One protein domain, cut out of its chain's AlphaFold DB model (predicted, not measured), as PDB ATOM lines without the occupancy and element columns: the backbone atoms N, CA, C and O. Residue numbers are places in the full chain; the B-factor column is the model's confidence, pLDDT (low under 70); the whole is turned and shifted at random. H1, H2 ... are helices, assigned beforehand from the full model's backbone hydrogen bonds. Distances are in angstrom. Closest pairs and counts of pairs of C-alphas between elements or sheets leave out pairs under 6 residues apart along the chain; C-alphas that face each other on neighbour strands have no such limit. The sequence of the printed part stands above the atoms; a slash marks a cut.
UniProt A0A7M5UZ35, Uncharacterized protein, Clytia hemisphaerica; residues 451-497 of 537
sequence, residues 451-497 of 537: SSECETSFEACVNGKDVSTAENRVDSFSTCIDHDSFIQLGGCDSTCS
ATOM      1  N   SER A 451     -14.693  -9.759 -31.112       98.12
ATOM      2  CA  SER A 451     -14.384  -8.699 -30.152       98.12
ATOM      3  C   SER A 451     -14.894  -7.336 -30.645       98.12
ATOM      4  O   SER A 451     -15.078  -7.125 -31.843       98.12
ATOM      5  N   SER A 452     -15.064  -6.374 -29.735       98.31
ATOM      6  CA  SER A 452     -15.433  -4.998 -30.104       98.31
ATOM      7  C   SER A 452     -14.362  -4.298 -30.955       98.31
ATOM      8  O   SER A 452     -14.680  -3.447 -31.784       98.31
ATOM      9  N   GLU A 453     -13.086  -4.658 -30.773       98.50
ATOM     10  CA  GLU A 453     -11.984  -4.178 -31.617       98.50
ATOM     11  C   GLU A 453     -12.109  -4.716 -33.048       98.50
ATOM     12  O   GLU A 453     -11.967  -3.950 -34.007       98.50
ATOM     13  N   CYS A 454     -12.452  -6.003 -33.189       98.75
ATOM     14  CA  CYS A 454     -12.733  -6.606 -34.486       98.75
ATOM     15  C   CYS A 454     -13.924  -5.953 -35.173       98.75
ATOM     16  O   CYS A 454     -13.823  -5.579 -36.337       98.75
ATOM     17  N   GLU A 455     -15.032  -5.782 -34.449       98.69
ATOM     18  CA  GLU A 455     -16.224  -5.100 -34.951       98.69
ATOM     19  C   GLU A 455     -15.868  -3.710 -35.494       98.69
ATOM     20  O   GLU A 455     -16.113  -3.432 -36.666       98.69
ATOM     21  N   THR A 456     -15.162  -2.893 -34.705       98.75
ATOM     22  CA  THR A 456     -14.731  -1.546 -35.118       98.75
ATOM     23  C   THR A 456     -13.848  -1.583 -36.374       98.75
ATOM     24  O   THR A 456     -14.054  -0.817 -37.319       98.75
ATOM     25  N   SER A 457     -12.861  -2.486 -36.415       98.69
ATOM     26  CA  SER A 457     -11.949  -2.625 -37.560       98.69
ATOM     27  C   SER A 457     -12.667  -3.126 -38.817       98.69
ATOM     28  O   SER A 457     -12.361  -2.700 -39.934       98.69
ATOM     29  N   PHE A 458     -13.643  -4.014 -38.645       98.75
ATOM     30  CA  PHE A 458     -14.474  -4.544 -39.716       98.75
ATOM     31  C   PHE A 458     -15.381  -3.479 -40.320       98.75
ATOM     32  O   PHE A 458     -15.407  -3.318 -41.541       98.75
ATOM     33  N   GLU A 459     -16.067  -2.697 -39.490       98.75
ATOM     34  CA  GLU A 459     -16.880  -1.577 -39.962       98.75
ATOM     35  C   GLU A 459     -16.040  -0.544 -40.714       98.75
ATOM     36  O   GLU A 459     -16.444  -0.072 -41.779       98.75
ATOM     37  N   ALA A 460     -14.839  -0.235 -40.213       98.75
ATOM     38  CA  ALA A 460     -13.898   0.634 -40.909       98.75
ATOM     39  C   ALA A 460     -13.486   0.058 -42.277       98.75
ATOM     40  O   ALA A 460     -13.418   0.802 -43.257       98.75
ATOM     41  N   CYS A 461     -13.270  -1.259 -42.379       98.81
ATOM     42  CA  CYS A 461     -12.996  -1.920 -43.655       98.81
ATOM     43  C   CYS A 461     -14.160  -1.758 -44.641       98.81
ATOM     44  O   CYS A 461     -13.928  -1.383 -45.793       98.81
ATOM     45  N   VAL A 462     -15.400  -2.022 -44.209       98.75
ATOM     46  CA  VAL A 462     -16.579  -1.935 -45.087       98.75
ATOM     47  C   VAL A 462     -16.799  -0.495 -45.541       98.75
ATOM     48  O   VAL A 462     -16.931  -0.244 -46.738       98.75
ATOM     49  N   ASN A 463     -16.763   0.462 -44.613       98.50
ATOM     50  CA  ASN A 463     -16.967   1.881 -44.914       98.50
ATOM     51  C   ASN A 463     -15.800   2.510 -45.700       98.50
ATOM     52  O   ASN A 463     -15.980   3.549 -46.329       98.50
ATOM     53  N   GLY A 464     -14.619   1.883 -45.702       98.38
ATOM     54  CA  GLY A 464     -13.484   2.257 -46.550       98.38
ATOM     55  C   GLY A 464     -13.578   1.757 -47.999       98.38
ATOM     56  O   GLY A 464     -12.693   2.057 -48.804       98.38
ATOM     57  N   LYS A 465     -14.612   0.977 -48.342       98.31
ATOM     58  CA  LYS A 465     -14.887   0.460 -49.692       98.31
ATOM     59  C   LYS A 465     -16.105   1.158 -50.315       98.31
ATOM     60  O   LYS A 465     -16.578   2.178 -49.820       98.31
ATOM     61  N   ASP A 466     -16.586   0.644 -51.447       98.12
ATOM     62  CA  ASP A 466     -17.779   1.179 -52.100       98.12
ATOM     63  C   ASP A 466     -19.040   0.776 -51.325       98.12
ATOM     64  O   ASP A 466     -19.412  -0.394 -51.261       98.12
ATOM     65  N   VAL A 467     -19.698   1.773 -50.745       98.19
ATOM     66  CA  VAL A 467     -20.973   1.640 -50.028       98.19
ATOM     67  C   VAL A 467     -22.045   2.560 -50.617       98.19
ATOM     68  O   VAL A 467     -22.996   2.929 -49.931       98.19
ATOM     69  N   SER A 468     -21.879   2.967 -51.882       98.00
ATOM     70  CA  SER A 468     -22.780   3.904 -52.575       98.00
ATOM     71  C   SER A 468     -24.186   3.351 -52.810       98.00
ATOM     72  O   SER A 468     -25.119   4.128 -53.004       98.00
ATOM     73  N   THR A 469     -24.334   2.027 -52.777       98.50
ATOM     74  CA  THR A 469     -25.616   1.323 -52.832       98.50
ATOM     75  C   THR A 469     -25.648   0.193 -51.806       98.50
ATOM     76  O   THR A 469     -24.597  -0.233 -51.314       98.50
ATOM     77  N   ALA A 470     -26.835  -0.323 -51.493       98.31
ATOM     78  CA  ALA A 470     -26.999  -1.468 -50.603       98.31
ATOM     79  C   ALA A 470     -26.313  -2.728 -51.163       98.31
ATOM     80  O   ALA A 470     -25.614  -3.414 -50.422       98.31
ATOM     81  N   GLU A 471     -26.418  -2.995 -52.471       98.31
ATOM     82  CA  GLU A 471     -25.697  -4.114 -53.105       98.31
ATOM     83  C   GLU A 471     -24.168  -3.921 -53.031       98.31
ATOM     84  O   GLU A 471     -23.451  -4.851 -52.664       98.31
ATOM     85  N   ASN A 472     -23.649  -2.709 -53.277       98.56
ATOM     86  CA  ASN A 472     -22.206  -2.447 -53.145       98.56
ATOM     87  C   ASN A 472     -21.729  -2.625 -51.696       98.56
ATOM     88  O   ASN A 472     -20.648  -3.164 -51.456       98.56
ATOM     89  N   ARG A 473     -22.550  -2.230 -50.714       98.50
ATOM     90  CA  ARG A 473     -22.264  -2.467 -49.296       98.50
ATOM     91  C   ARG A 473     -22.210  -3.970 -48.975       98.50
ATOM     92  O   ARG A 473     -21.283  -4.391 -48.288       98.50
ATOM     93  N   VAL A 474     -23.114  -4.789 -49.524       98.31
ATOM     94  CA  VAL A 474     -23.084  -6.265 -49.412       98.31
ATOM     95  C   VAL A 474     -21.798  -6.861 -50.002       98.31
ATOM     96  O   VAL A 474     -21.205  -7.774 -49.413       98.31
ATOM     97  N   ASP A 475     -21.336  -6.348 -51.141       98.31
ATOM     98  CA  ASP A 475     -20.077  -6.775 -51.767       98.31
ATOM     99  C   ASP A 475     -18.853  -6.342 -50.940       98.31
ATOM    100  O   ASP A 475     -17.896  -7.109 -50.760       98.31
ATOM    101  N   SER A 476     -18.896  -5.136 -50.369       98.56
ATOM    102  CA  SER A 476     -17.880  -4.620 -49.448       98.56
ATOM    103  C   SER A 476     -17.805  -5.445 -48.163       98.56
ATOM    104  O   SER A 476     -16.703  -5.831 -47.765       98.56
ATOM    105  N   PHE A 477     -18.952  -5.811 -47.575       98.56
ATOM    106  CA  PHE A 477     -19.041  -6.781 -46.478       98.56
ATOM    107  C   PHE A 477     -18.368  -8.096 -46.870       98.56
ATOM    108  O   PHE A 477     -17.475  -8.559 -46.165       98.56
ATOM    109  N   SER A 478     -18.749  -8.670 -48.017       97.69
ATOM    110  CA  SER A 478     -18.232  -9.963 -48.488       97.69
ATOM    111  C   SER A 478     -16.711  -9.943 -48.651       97.69
ATOM    112  O   SER A 478     -16.035 -10.915 -48.332       97.69
ATOM    113  N   THR A 479     -16.170  -8.813 -49.108       97.69
ATOM    114  CA  THR A 479     -14.727  -8.611 -49.253       97.69
ATOM    115  C   THR A 479     -14.028  -8.496 -47.901       97.69
ATOM    116  O   THR A 479     -12.973  -9.087 -47.715       97.69
ATOM    117  N   CYS A 480     -14.583  -7.732 -46.956       98.38
ATOM    118  CA  CYS A 480     -13.974  -7.536 -45.637       98.38
ATOM    119  C   CYS A 480     -14.072  -8.773 -44.745       98.38
ATOM    120  O   CYS A 480     -13.191  -8.997 -43.921       98.38
ATOM    121  N   ILE A 481     -15.141  -9.561 -44.892       97.19
ATOM    122  CA  ILE A 481     -15.358 -10.764 -44.087       97.19
ATOM    123  C   ILE A 481     -14.581 -11.947 -44.657       97.19
ATOM    124  O   ILE A 481     -14.379 -12.914 -43.933       97.19
ATOM    125  N   ASP A 482     -14.156 -11.905 -45.925       95.62
ATOM    126  CA  ASP A 482     -13.311 -12.939 -46.522       95.62
ATOM    127  C   ASP A 482     -12.085 -13.222 -45.647       95.62
ATOM    128  O   ASP A 482     -11.490 -12.297 -45.095       95.62
ATOM    129  N   HIS A 483     -11.720 -14.499 -45.513       92.38
ATOM    130  CA  HIS A 483     -10.717 -14.960 -44.553       92.38
ATOM    131  C   HIS A 483      -9.423 -14.137 -44.608       92.38
ATOM    132  O   HIS A 483      -8.968 -13.652 -43.572       92.38
ATOM    133  N   ASP A 484      -8.867 -13.934 -45.804       94.06
ATOM    134  CA  ASP A 484      -7.550 -13.314 -45.967       94.06
ATOM    135  C   ASP A 484      -7.571 -11.817 -45.646       94.06
ATOM    136  O   ASP A 484      -6.565 -11.272 -45.188       94.06
ATOM    137  N   SER A 485      -8.717 -11.162 -45.846       96.12
ATOM    138  CA  SER A 485      -8.922  -9.767 -45.445       96.12
ATOM    139  C   SER A 485      -9.213  -9.660 -43.950       96.12
ATOM    140  O   SER A 485      -8.665  -8.796 -43.273       96.12
ATOM    141  N   PHE A 486     -10.048 -10.556 -43.426       97.44
ATOM    142  CA  PHE A 486     -10.578 -10.478 -42.072       97.44
ATOM    143  C   PHE A 486      -9.499 -10.650 -41.002       97.44
ATOM    144  O   PHE A 486      -9.473  -9.896 -40.037       97.44
ATOM    145  N   ILE A 487      -8.557 -11.580 -41.196       97.12
ATOM    146  CA  ILE A 487      -7.453 -11.810 -40.242       97.12
ATOM    147  C   ILE A 487      -6.426 -10.670 -40.194       97.12
ATOM    148  O   ILE A 487      -5.564 -10.657 -39.320       97.12
ATOM    149  N   GLN A 488      -6.472  -9.736 -41.148       97.75
ATOM    150  CA  GLN A 488      -5.605  -8.554 -41.160       97.75
ATOM    151  C   GLN A 488      -6.210  -7.384 -40.372       97.75
ATOM    152  O   GLN A 488      -5.532  -6.380 -40.150       97.75
ATOM    153  N   LEU A 489      -7.479  -7.490 -39.970       98.19
ATOM    154  CA  LEU A 489      -8.183  -6.469 -39.204       98.19
ATOM    155  C   LEU A 489      -7.830  -6.579 -37.714       98.19
ATOM    156  O   LEU A 489      -7.660  -7.676 -37.179       98.19
ATOM    157  N   GLY A 490      -7.732  -5.433 -37.036       98.25
ATOM    158  CA  GLY A 490      -7.393  -5.375 -35.612       98.25
ATOM    159  C   GLY A 490      -8.388  -6.162 -34.761       98.25
ATOM    160  O   GLY A 490      -9.594  -6.000 -34.916       98.25
ATOM    161  N   GLY A 491      -7.889  -7.038 -33.888       97.31
ATOM    162  CA  GLY A 491      -8.705  -7.820 -32.953       97.31
ATOM    163  C   GLY A 491      -9.554  -8.945 -33.561       97.31
ATOM    164  O   GLY A 491     -10.307  -9.575 -32.811       97.31
ATOM    165  N   CYS A 492      -9.472  -9.205 -34.875       97.94
ATOM    166  CA  CYS A 492     -10.294 -10.210 -35.555       97.94
ATOM    167  C   CYS A 492      -9.671 -11.612 -35.564       97.94
ATOM    168  O   CYS A 492      -8.533 -11.807 -35.987       97.94
ATOM    169  N   ASP A 493     -10.469 -12.611 -35.175       95.62
ATOM    170  CA  ASP A 493     -10.154 -14.035 -35.307       95.62
ATOM    171  C   ASP A 493     -11.029 -14.641 -36.407       95.62
ATOM    172  O   ASP A 493     -12.250 -14.534 -36.361       95.62
ATOM    173  N   SER A 494     -10.433 -15.321 -37.390       92.81
ATOM    174  CA  SER A 494     -11.174 -15.959 -38.490       92.81
ATOM    175  C   SER A 494     -12.334 -16.860 -38.052       92.81
ATOM    176  O   SER A 494     -13.279 -17.036 -38.816       92.81
ATOM    177  N   THR A 495     -12.287 -17.406 -36.841       95.06
ATOM    178  CA  THR A 495     -13.268 -18.344 -36.304       95.06
ATOM    179  C   THR A 495     -14.361 -17.678 -35.466       95.06
ATOM    180  O   THR A 495     -15.304 -18.368 -35.099       95.06
ATOM    181  N   CYS A 496     -14.283 -16.370 -35.180       97.38
ATOM    182  CA  CYS A 496     -15.297 -15.690 -34.371       97.38
ATOM    183  C   CYS A 496     -16.608 -15.462 -35.141       97.38
ATOM    184  O   CYS A 496     -16.609 -15.041 -36.302       97.38
ATOM    185  N   SER A 497     -17.742 -15.707 -34.480       96.94
ATOM    186  CA  SER A 497     -19.078 -15.417 -35.005       96.94
ATOM    187  C   SER A 497     -19.275 -13.900 -35.130       96.94
ATOM    188  O   SER A 497     -19.055 -13.185 -34.145       96.94
TER     189      SER A 497
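AT A GLANCE: This is residues 451 to 497 of the 537 residues of an uncharacterized protein of Clytia hemisphaerica (UniProt A0A7M5UZ35). Two helices of 12 residues, H1 and H2, run opposite ways as a slanted pair, the last half of H1 packing on H2, while a loop at the far end joins them. The short helix H3 turns off just past the end of H2, and from it a tail with no named element, residues 487 to 497, folds back past the first half of H1, with Gly 491 and Cys 492 near Cys 454. The printed part has 47 residues with three named helices, in the order H1, H2, H3, and no named strand; the class is all helix. The whole is compact, with a radius of gyration of the C-alphas of 10.2 A, and elongated in outline, spanning 28 by 17 by 16 A.

HOW THE PARTS SIT: H1, residues 452 to 463, touches H2, residues 470 to 481, with its residues 458 to 463 alone. Their closest C-alphas, those of Val 462 and Ser 476, are 5.3 A apart, and 8 pairs of C-alphas lie within 8 A. The two helices run opposite ways at a steep tilt of 47 degrees, and their centres are 12.7 A apart. H3, residues 483 to 486, is close to H2 but not clearly touching it; the closest C-alphas are those of Cys 480 and Phe 486, 5.7 A apart. H3 is also close to H1 but not clearly touching it, the closest C-alphas being those of Phe 458 and Phe 486, 7.5 A apart. In H1 and H2 every O i to N i+4 pair is within hydrogen-bond range. H3 is too short for such a pair, and its one O i to N i+3 pair is within range.

IN THESE COORDINATES: H1 begins at C-alpha 452, at (-15.433, -4.998, -30.104), and measures 16.4 A from first to last C-alpha. H2 measures 16.3 A and begins at C-alpha 470, at (-26.999, -1.468, -50.603). H3 has 4 residues, His 483 to Phe 486, and measures 5.1 A; its last C-alpha, 486, is at (-10.578, -10.478, -42.072).

THE WHOLE: The C-alphas farthest apart are those of Ser 468 and Thr 495, at 29.2 A, while those of the first and last printed residues, Ser 451 and Ser 497, are 9.5 A apart. The printed part has no cut. The link from H1 to H2, with 6 residues, is short, and the link from H2 to H3, with 1 residue, is tight. The mean pLDDT of the printed part is 97.7, and no printed residue of this model is under 70.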